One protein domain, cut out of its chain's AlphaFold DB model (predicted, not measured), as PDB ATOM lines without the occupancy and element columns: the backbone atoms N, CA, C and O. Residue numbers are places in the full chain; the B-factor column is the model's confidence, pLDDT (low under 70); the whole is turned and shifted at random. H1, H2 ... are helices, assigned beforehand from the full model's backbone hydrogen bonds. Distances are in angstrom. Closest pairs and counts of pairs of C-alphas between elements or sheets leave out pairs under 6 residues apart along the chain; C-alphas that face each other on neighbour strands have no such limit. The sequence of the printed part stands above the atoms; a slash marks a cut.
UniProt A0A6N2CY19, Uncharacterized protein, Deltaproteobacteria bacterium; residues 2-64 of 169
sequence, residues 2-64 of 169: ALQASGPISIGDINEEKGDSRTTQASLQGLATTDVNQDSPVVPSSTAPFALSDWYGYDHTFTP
ATOM      1  N   ALA A   2      34.676 -47.504  20.282       86.56
ATOM      2  CA  ALA A   2      33.628 -46.503  20.045       86.56
ATOM      3  C   ALA A   2      34.156 -45.125  19.586       86.56
ATOM      4  O   ALA A   2      35.151 -44.615  20.115       86.56
ATOM      5  N   LEU A   3      33.451 -44.499  18.639       93.62
ATOM      6  CA  LEU A   3      33.685 -43.115  18.239       93.62
ATOM      7  C   LEU A   3      33.432 -42.172  19.422       93.62
ATOM      8  O   LEU A   3      32.560 -42.403  20.262       93.62
ATOM      9  N   GLN A   4      34.187 -41.071  19.476       92.50
ATOM     10  CA  GLN A   4      33.984 -40.031  20.490       92.50
ATOM     11  C   GLN A   4      32.518 -39.568  20.497       92.50
ATOM     12  O   GLN A   4      31.894 -39.479  19.446       92.50
ATOM     13  N   ALA A   5      31.965 -39.263  21.672       91.12
ATOM     14  CA  ALA A   5      30.571 -38.823  21.810       91.12
ATOM     15  C   ALA A   5      30.374 -37.310  21.571       91.12
ATOM     16  O   ALA A   5      29.252 -36.816  21.550       91.12
ATOM     17  N   SER A   6      31.467 -36.554  21.436       90.69
ATOM     18  CA  SER A   6      31.462 -35.105  21.206       90.69
ATOM     19  C   SER A   6      32.797 -34.666  20.613       90.69
ATOM     20  O   SER A   6      33.774 -35.393  20.757       90.69
ATOM     21  N   GLY A   7      32.855 -33.469  20.024       92.56
ATOM     22  CA  GLY A   7      34.064 -32.948  19.379       92.56
ATOM     23  C   GLY A   7      34.087 -33.220  17.873       92.56
ATOM     24  O   GLY A   7      33.154 -33.806  17.339       92.56
ATOM     25  N   PRO A   8      35.086 -32.735  17.129       93.31
ATOM     26  CA  PRO A   8      35.135 -32.948  15.688       93.31
ATOM     27  C   PRO A   8      35.391 -34.426  15.351       93.31
ATOM     28  O   PRO A   8      36.367 -35.011  15.817       93.31
ATOM     29  N   ILE A   9      34.538 -34.996  14.496       95.00
ATOM     30  CA  ILE A   9      34.729 -36.309  13.864       95.00
ATOM     31  C   ILE A   9      34.765 -36.158  12.347       95.00
ATOM     32  O   ILE A   9      34.184 -35.232  11.778       95.00
ATOM     33  N   SER A  10      35.454 -37.077  11.686       95.38
ATOM     34  CA  SER A  10      35.626 -37.123  10.239       95.38
ATOM     35  C   SER A  10      35.302 -38.510   9.687       95.38
ATOM     36  O   SER A  10      35.291 -39.501  10.412       95.38
ATOM     37  N   ILE A  11      35.107 -38.602   8.369       95.25
ATOM     38  CA  ILE A  11      34.948 -39.893   7.675       95.25
ATOM     39  C   ILE A  11      36.160 -40.807   7.911       95.25
ATOM     40  O   ILE A  11      36.006 -42.018   8.024       95.25
ATOM     41  N   GLY A  12      37.359 -40.229   8.037       95.69
ATOM     42  CA  GLY A  12      38.560 -40.995   8.354       95.69
ATOM     43  C   GLY A  12      38.490 -41.673   9.721       95.69
ATOM     44  O   GLY A  12      38.940 -42.806   9.836       95.69
ATOM     45  N   ASP A  13      37.884 -41.025  10.723       95.38
ATOM     46  CA  ASP A  13      37.676 -41.629  12.047       95.38
ATOM     47  C   ASP A  13      36.692 -42.801  11.971       95.38
ATOM     48  O   ASP A  13      36.947 -43.849  12.552       95.38
ATOM     49  N   ILE A  14      35.609 -42.658  11.198       94.88
ATOM     50  CA  ILE A  14      34.620 -43.728  10.988       94.88
ATOM     51  C   ILE A  14      35.260 -44.937  10.285       94.88
ATOM     52  O   ILE A  14      35.028 -46.081  10.670       94.88
ATOM     53  N   ASN A  15      36.090 -44.694   9.266       94.62
ATOM     54  CA  ASN A  15      36.809 -45.760   8.571       94.62
ATOM     55  C   ASN A  15      37.795 -46.478   9.495       94.62
ATOM     56  O   ASN A  15      37.835 -47.703   9.507       94.62
ATOM     57  N   GLU A  16      38.572 -45.734  10.278       93.94
ATOM     58  CA  GLU A  16      39.508 -46.332  11.233       93.94
ATOM     59  C   GLU A  16      38.783 -47.160  12.295       93.94
ATOM     60  O   GLU A  16      39.248 -48.239  12.659       93.94
ATOM     61  N   GLU A  17      37.613 -46.705  12.744       92.44
ATOM     62  CA  GLU A  17      36.828 -47.400  13.755       92.44
ATOM     63  C   GLU A  17      36.343 -48.782  13.299       92.44
ATOM     64  O   GLU A  17      36.429 -49.743  14.066       92.44
ATOM     65  N   LYS A  18      35.941 -48.911  12.030       89.38
ATOM     66  CA  LYS A  18      35.559 -50.200  11.431       89.38
ATOM     67  C   LYS A  18      36.745 -51.068  10.990       89.38
ATOM     68  O   LYS A  18      36.540 -52.178  10.505       89.38
ATOM     69  N   GLY A  19      37.978 -50.569  11.130       91.19
ATOM     70  CA  GLY A  19      39.209 -51.279  10.769       91.19
ATOM     71  C   GLY A  19      39.765 -50.991   9.368       91.19
ATOM     72  O   GLY A  19      40.700 -51.667   8.942       91.19
ATOM     73  N   ASP A  20      39.239 -49.989   8.661       93.12
ATOM     74  CA  ASP A  20      39.764 -49.517   7.374       93.12
ATOM     75  C   ASP A  20      40.831 -48.416   7.549       93.12
ATOM     76  O   ASP A  20      41.012 -47.825   8.612       93.12
ATOM     77  N   SER A  21      41.537 -48.073   6.464       95.31
ATOM     78  CA  SER A  21      42.416 -46.895   6.453       95.31
ATOM     79  C   SER A  21      41.619 -45.590   6.582       95.31
ATOM     80  O   SER A  21      40.619 -45.385   5.889       95.31
ATOM     81  N   ARG A  22      42.145 -44.622   7.346       95.50
ATOM     82  CA  ARG A  22      41.605 -43.248   7.427       95.50
ATOM     83  C   ARG A  22      41.454 -42.567   6.063       95.50
ATOM     84  O   ARG A  22      40.632 -41.668   5.911       95.50
ATOM     85  N   THR A  23      42.259 -42.960   5.076       95.62
ATOM     86  CA  THR A  23      42.253 -42.380   3.723       95.62
ATOM     87  C   THR A  23      41.314 -43.097   2.755       95.62
ATOM     88  O   THR A  23      41.240 -42.703   1.590       95.62
ATOM     89  N   THR A  24      40.637 -44.163   3.188       95.44
ATOM     90  CA  THR A  24      39.646 -44.862   2.367       95.44
ATOM     91  C   THR A  24      38.558 -43.877   1.938       95.44
ATOM     92  O   THR A  24      37.982 -43.166   2.760       95.44
ATOM     93  N   GLN A  25      38.273 -43.812   0.635       94.12
ATOM     94  CA  GLN A  25      37.145 -43.020   0.155       94.12
ATOM     95  C   GLN A  25      35.842 -43.715   0.531       94.12
ATOM     96  O   GLN A  25      35.586 -44.841   0.111       94.12
ATOM     97  N   ALA A  26      35.008 -43.013   1.285       93.19
ATOM     98  CA  ALA A  26      33.681 -43.461   1.653       93.19
ATOM     99  C   ALA A  26      32.726 -42.264   1.661       93.19
ATOM    100  O   ALA A  26      33.129 -41.130   1.927       93.19
ATOM    101  N   SER A  27      31.457 -42.513   1.352       94.25
ATOM    102  CA  SER A  27      30.383 -41.540   1.539       94.25
ATOM    103  C   SER A  27      29.636 -41.853   2.834       94.25
ATOM    104  O   SER A  27      29.525 -43.016   3.218       94.25
ATOM    105  N   LEU A  28      29.079 -40.829   3.488       93.69
ATOM    106  CA  LEU A  28      28.250 -41.029   4.686       93.69
ATOM    107  C   LEU A  28      27.040 -41.923   4.399       93.69
ATOM    108  O   LEU A  28      26.691 -42.752   5.228       93.69
ATOM    109  N   GLN A  29      26.449 -41.797   3.207       94.62
ATOM    110  CA  GLN A  29      25.380 -42.686   2.756       94.62
ATOM    111  C   GLN A  29      25.832 -44.146   2.736       94.62
ATOM    112  O   GLN A  29      25.123 -44.999   3.256       94.62
ATOM    113  N   GLY A  30      26.988 -44.436   2.125       94.06
ATOM    114  CA  GLY A  30      27.512 -45.798   2.057       94.06
ATOM    115  C   GLY A  30      27.731 -46.347   3.459       94.06
ATOM    116  O   GLY A  30      27.121 -47.338   3.829       94.06
ATOM    117  N   LEU A  31      28.488 -45.616   4.277       92.75
ATOM    118  CA  LEU A  31      28.789 -46.011   5.651       92.75
ATOM    119  C   LEU A  31      27.522 -46.249   6.491       92.75
ATOM    120  O   LEU A  31      27.467 -47.217   7.234       92.75
ATOM    121  N   ALA A  32      26.483 -45.419   6.355       92.69
ATOM    122  CA  ALA A  32      25.266 -45.536   7.163       92.69
ATOM    123  C   ALA A  32      24.285 -46.614   6.667       92.69
ATOM    124  O   ALA A  32      23.244 -46.839   7.284       92.69
ATOM    125  N   THR A  33      24.573 -47.256   5.532       89.75
ATOM    126  CA  THR A  33      23.691 -48.265   4.921       89.75
ATOM    127  C   THR A  33      24.365 -49.617   4.699       89.75
ATOM    128  O   THR A  33      23.682 -50.577   4.348       89.75
ATOM    129  N   THR A  34      25.673 -49.726   4.941       88.06
ATOM    130  CA  THR A  34      26.442 -50.968   4.808       88.06
ATOM    131  C   THR A  34      27.185 -51.280   6.096       88.06
ATOM    132  O   THR A  34      27.821 -50.391   6.650       88.06
ATOM    133  N   ASP A  35      27.141 -52.542   6.526       84.44
ATOM    134  CA  ASP A  35      27.934 -53.074   7.644       84.44
ATOM    135  C   ASP A  35      27.736 -52.346   8.991       84.44
ATOM    136  O   ASP A  35      28.589 -52.406   9.873       84.44
ATOM    137  N   VAL A  36      26.581 -51.691   9.174       91.69
ATOM    138  CA  VAL A  36      26.214 -51.052  10.444       91.69
ATOM    139  C   VAL A  36      25.911 -52.119  11.491       91.69
ATOM    140  O   VAL A  36      25.024 -52.956  11.302       91.69
ATOM    141  N   ASN A  37      26.606 -52.046  12.622       90.56
ATOM    142  CA  ASN A  37      26.326 -52.856  13.791       90.56
ATOM    143  C   ASN A  37      25.039 -52.361  14.468       90.56
ATOM    144  O   ASN A  37      25.039 -51.353  15.174       90.56
ATOM    145  N   GLN A  38      23.944 -53.085  14.239       90.25
ATOM    146  CA  GLN A  38      22.621 -52.763  14.782       90.25
ATOM    147  C   GLN A  38      22.515 -52.984  16.293       90.25
ATOM    148  O   GLN A  38      21.583 -52.473  16.909       90.25
ATOM    149  N   ASP A  39      23.451 -53.721  16.890       86.56
ATOM    150  CA  ASP A  39      23.458 -53.927  18.333       86.56
ATOM    151  C   ASP A  39      24.030 -52.716  19.083       86.56
ATOM    152  O   ASP A  39      23.848 -52.610  20.295       86.56
ATOM    153  N   SER A  40      24.716 -51.800  18.387       90.25
ATOM    154  CA  SER A  40      25.302 -50.604  18.992       90.25
ATOM    155  C   SER A  40      24.216 -49.697  19.609       90.25
ATOM    156  O   SER A  40      23.185 -49.469  18.974       90.25
ATOM    157  N   PRO A  41      24.414 -49.127  20.818       86.19
ATOM    158  CA  PRO A  41      23.396 -48.311  21.495       86.19
ATOM    159  C   PRO A  41      23.000 -47.041  20.737       86.19
ATOM    160  O   PRO A  41      21.918 -46.490  20.948       86.19
ATOM    161  N   VAL A  42      23.901 -46.551  19.891       91.25
ATOM    162  CA  VAL A  42      23.682 -45.447  18.962       91.25
ATOM    163  C   VAL A  42      23.975 -46.006  17.588       91.25
ATOM    164  O   VAL A  42      24.993 -46.661  17.453       91.25
ATOM    165  N   VAL A  43      23.134 -45.746  16.590       93.50
ATOM    166  CA  VAL A  43      23.370 -46.137  15.191       93.50
ATOM    167  C   VAL A  43      23.174 -44.928  14.276       93.50
ATOM    168  O   VAL A  43      22.280 -44.113  14.540       93.50
ATOM    169  N   PRO A  44      23.970 -44.787  13.201       93.81
ATOM    170  CA  PRO A  44      23.783 -43.700  12.253       93.81
ATOM    171  C   PRO A  44      22.452 -43.839  11.503       93.81
ATOM    172  O   PRO A  44      21.981 -44.943  11.227       93.81
ATOM    173  N   SER A  45      21.844 -42.708  11.138       91.81
ATOM    174  CA  SER A  45      20.601 -42.702  10.361       91.81
ATOM    175  C   SER A  45      20.813 -43.333   8.985       91.81
ATOM    176  O   SER A  45      21.653 -42.886   8.206       91.81
ATOM    177  N   SER A  46      19.974 -44.309   8.631       89.94
ATOM    178  CA  SER A  46      19.930 -44.892   7.283       89.94
ATOM    179  C   SER A  46      19.139 -44.041   6.275       89.94
ATOM    180  O   SER A  46      19.003 -44.417   5.111       89.94
ATOM    181  N   THR A  47      18.618 -42.884   6.700       91.81
ATOM    182  CA  THR A  47      17.786 -41.992   5.880       91.81
ATOM    183  C   THR A  47      18.445 -40.627   5.698       91.81
ATOM    184  O   THR A  47      18.988 -40.055   6.640       91.81
ATOM    185  N   ALA A  48      18.353 -40.083   4.481       91.38
ATOM    186  CA  ALA A  48      18.856 -38.753   4.163       91.38
ATOM    187  C   ALA A  48      18.102 -37.639   4.931       91.38
ATOM    188  O   ALA A  48      16.890 -37.749   5.121       91.38
ATOM    189  N   PRO A  49      18.769 -36.520   5.277       93.19
ATOM    190  CA  PRO A  49      20.177 -36.220   5.011       93.19
ATOM    191  C   PRO A  49      21.126 -36.981   5.949       93.19
ATOM    192  O   PRO A  49      20.929 -36.986   7.156       93.19
ATOM    193  N   PHE A  50      22.180 -37.577   5.384       94.19
ATOM    194  CA  PHE A  50      23.219 -38.261   6.157       94.19
ATOM    195  C   PHE A  50      24.187 -37.237   6.747       94.19
ATOM    196  O   PHE A  50      24.794 -36.467   5.993       94.19
ATOM    197  N   ALA A  51      24.357 -37.235   8.068       94.12
ATOM    198  CA  ALA A  51      25.208 -36.276   8.757       94.12
ATOM    199  C   ALA A  51      26.312 -36.972   9.563       94.12
ATOM    200  O   ALA A  51      26.141 -38.074  10.077       94.12
ATOM    201  N   LEU A  52      27.459 -36.300   9.720       93.88
ATOM    202  CA  LEU A  52      28.515 -36.778  10.623       93.88
ATOM    203  C   LEU A  52      28.005 -36.896  12.062       93.88
ATOM    204  O   LEU A  52      28.421 -37.799  12.772       93.88
ATOM    205  N   SER A  53      27.066 -36.038  12.472       93.88
ATOM    206  CA  SER A  53      26.479 -36.071  13.814       93.88
ATOM    207  C   SER A  53      25.805 -37.393  14.174       93.88
ATOM    208  O   SER A  53      25.671 -37.689  15.356       93.88
ATOM    209  N   ASP A  54      25.419 -38.189  13.181       93.56
ATOM    210  CA  ASP A  54      24.741 -39.466  13.399       93.56
ATOM    211  C   ASP A  54      25.708 -40.556  13.900       93.56
ATOM    212  O   ASP A  54      25.284 -41.621  14.330       93.56
ATOM    213  N   TRP A  55      27.015 -40.285  13.859       94.75
ATOM    214  CA  TRP A  55      28.076 -41.234  14.194       94.75
ATOM    215  C   TRP A  55      28.672 -41.026  15.590       94.75
ATOM    216  O   TRP A  55      29.539 -41.791  16.011       94.75
ATOM    217  N   TYR A  56      28.247 -39.996  16.326       95.25
ATOM    218  CA  TYR A  56      28.748 -39.757  17.679       95.25
ATOM    219  C   TYR A  56      28.371 -40.904  18.618       95.25
ATOM    220  O   TYR A  56      27.197 -41.219  18.777       95.25
ATOM    221  N   GLY A  57      29.367 -41.501  19.276       92.81
ATOM    222  CA  GLY A  57      29.154 -42.618  20.199       92.81
ATOM    223  C   GLY A  57      28.826 -43.959  19.535       92.81
ATOM    224  O   GLY A  57      28.595 -44.927  20.255       92.81
ATOM    225  N   TYR A  58      28.816 -44.036  18.200       94.69
ATOM    226  CA  TYR A  58      28.670 -45.302  17.486       94.69
ATOM    227  C   TYR A  58      29.922 -46.175  17.659       94.69
ATOM    228  O   TYR A  58      31.050 -45.676  17.687       94.69
ATOM    229  N   ASP A  59      29.715 -47.480  17.778       92.88
ATOM    230  CA  ASP A  59      30.765 -48.473  18.001       92.88
ATOM    231  C   ASP A  59      30.492 -49.707  17.132       92.88
ATOM    232  O   ASP A  59      29.585 -50.488  17.444       92.88
ATOM    233  N   HIS A  60      31.274 -49.898  16.061       90.06
ATOM    234  CA  HIS A  60      31.223 -51.099  15.217       90.06
ATOM    235  C   HIS A  60      31.548 -52.360  16.011       90.06
ATOM    236  O   HIS A  60      31.093 -53.442  15.647       90.06
ATOM    237  N   THR A  61      32.322 -52.250  17.090       86.94
ATOM    238  CA  THR A  61      32.746 -53.394  17.906       86.94
ATOM    239  C   THR A  61      31.805 -53.701  19.066       86.94
ATOM    240  O   THR A  61      32.062 -54.641  19.822       86.94
ATOM    241  N   PHE A  62      30.708 -52.948  19.210       86.31
ATOM    242  CA  PHE A  62      29.765 -53.164  20.297       86.31
ATOM    243  C   PHE A  62      29.180 -54.574  20.244       86.31
ATOM    244  O   PHE A  62      28.679 -55.025  19.219       86.31
ATOM    245  N   THR A  63      29.228 -55.275  21.370       79.50
ATOM    246  CA  THR A  63      28.514 -56.538  21.538       79.50
ATOM    247  C   THR A  63      27.582 -56.386  22.731       79.50
ATOM    248  O   THR A  63      28.056 -56.013  23.810       79.50
ATOM    249  N   PRO A  64      26.276 -56.649  22.574       70.94
ATOM    250  CA  PRO A  64      25.331 -56.472  23.659       70.94
ATOM    251  C   PRO A  64      25.641 -57.476  24.765       70.94
ATOM    252  O   PRO A  64      25.979 -58.636  24.513       70.94
TER     253      PRO A  64
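Overview. This is residues 2 to 64 of the 169 residues of an uncharacterized protein of Deltaproteobacteria bacterium (UniProt A0A6N2CY19). This domain has little regular structure: it is a rounded body mostly of loops, in which three short helices, H1, H2 and H3, make a triangle, each near the other two. The printed part has 63 residues, with 17 in the named helices, in the order H1, H2, H3, and no named strand; the class is all helix. It is compact, with a radius of gyration of the C-alphas of 10.6 A and spans of 30 by 24 by 23 A.

Along the chain. H1 is residues 11 to 17, 9.8 A long, from C-alpha 11 at (34.948, -39.893, 7.675). H2 is residues 28 to 33, 8.6 A long. H3 is residues 52 to 55, ending at C-alpha 55 at (28.076, -41.234, 14.194).

Arrangement. H1 and H2 are close but not clearly touching, the closest C-alphas, of Ile 11 and Leu 28, being 7.4 A apart. They run the same way at a steep tilt of 42 degrees. H1 and H3 are close but not clearly touching, closest at the C-alphas of Ile 14 and Trp 55, 7.7 A. H2 and H3 are close but not clearly touching, closest at the C-alphas of Leu 28 and Leu 52, 7.3 A. In H1 and H2 every O i to N i+4 pair is within hydrogen-bond range; H3 is too short for such a pair.

Size, cuts and confidence. The printed part has no cut. The H2 to H3 link, residues 34 to 51, is long. No printed residue is under 70 in pLDDT.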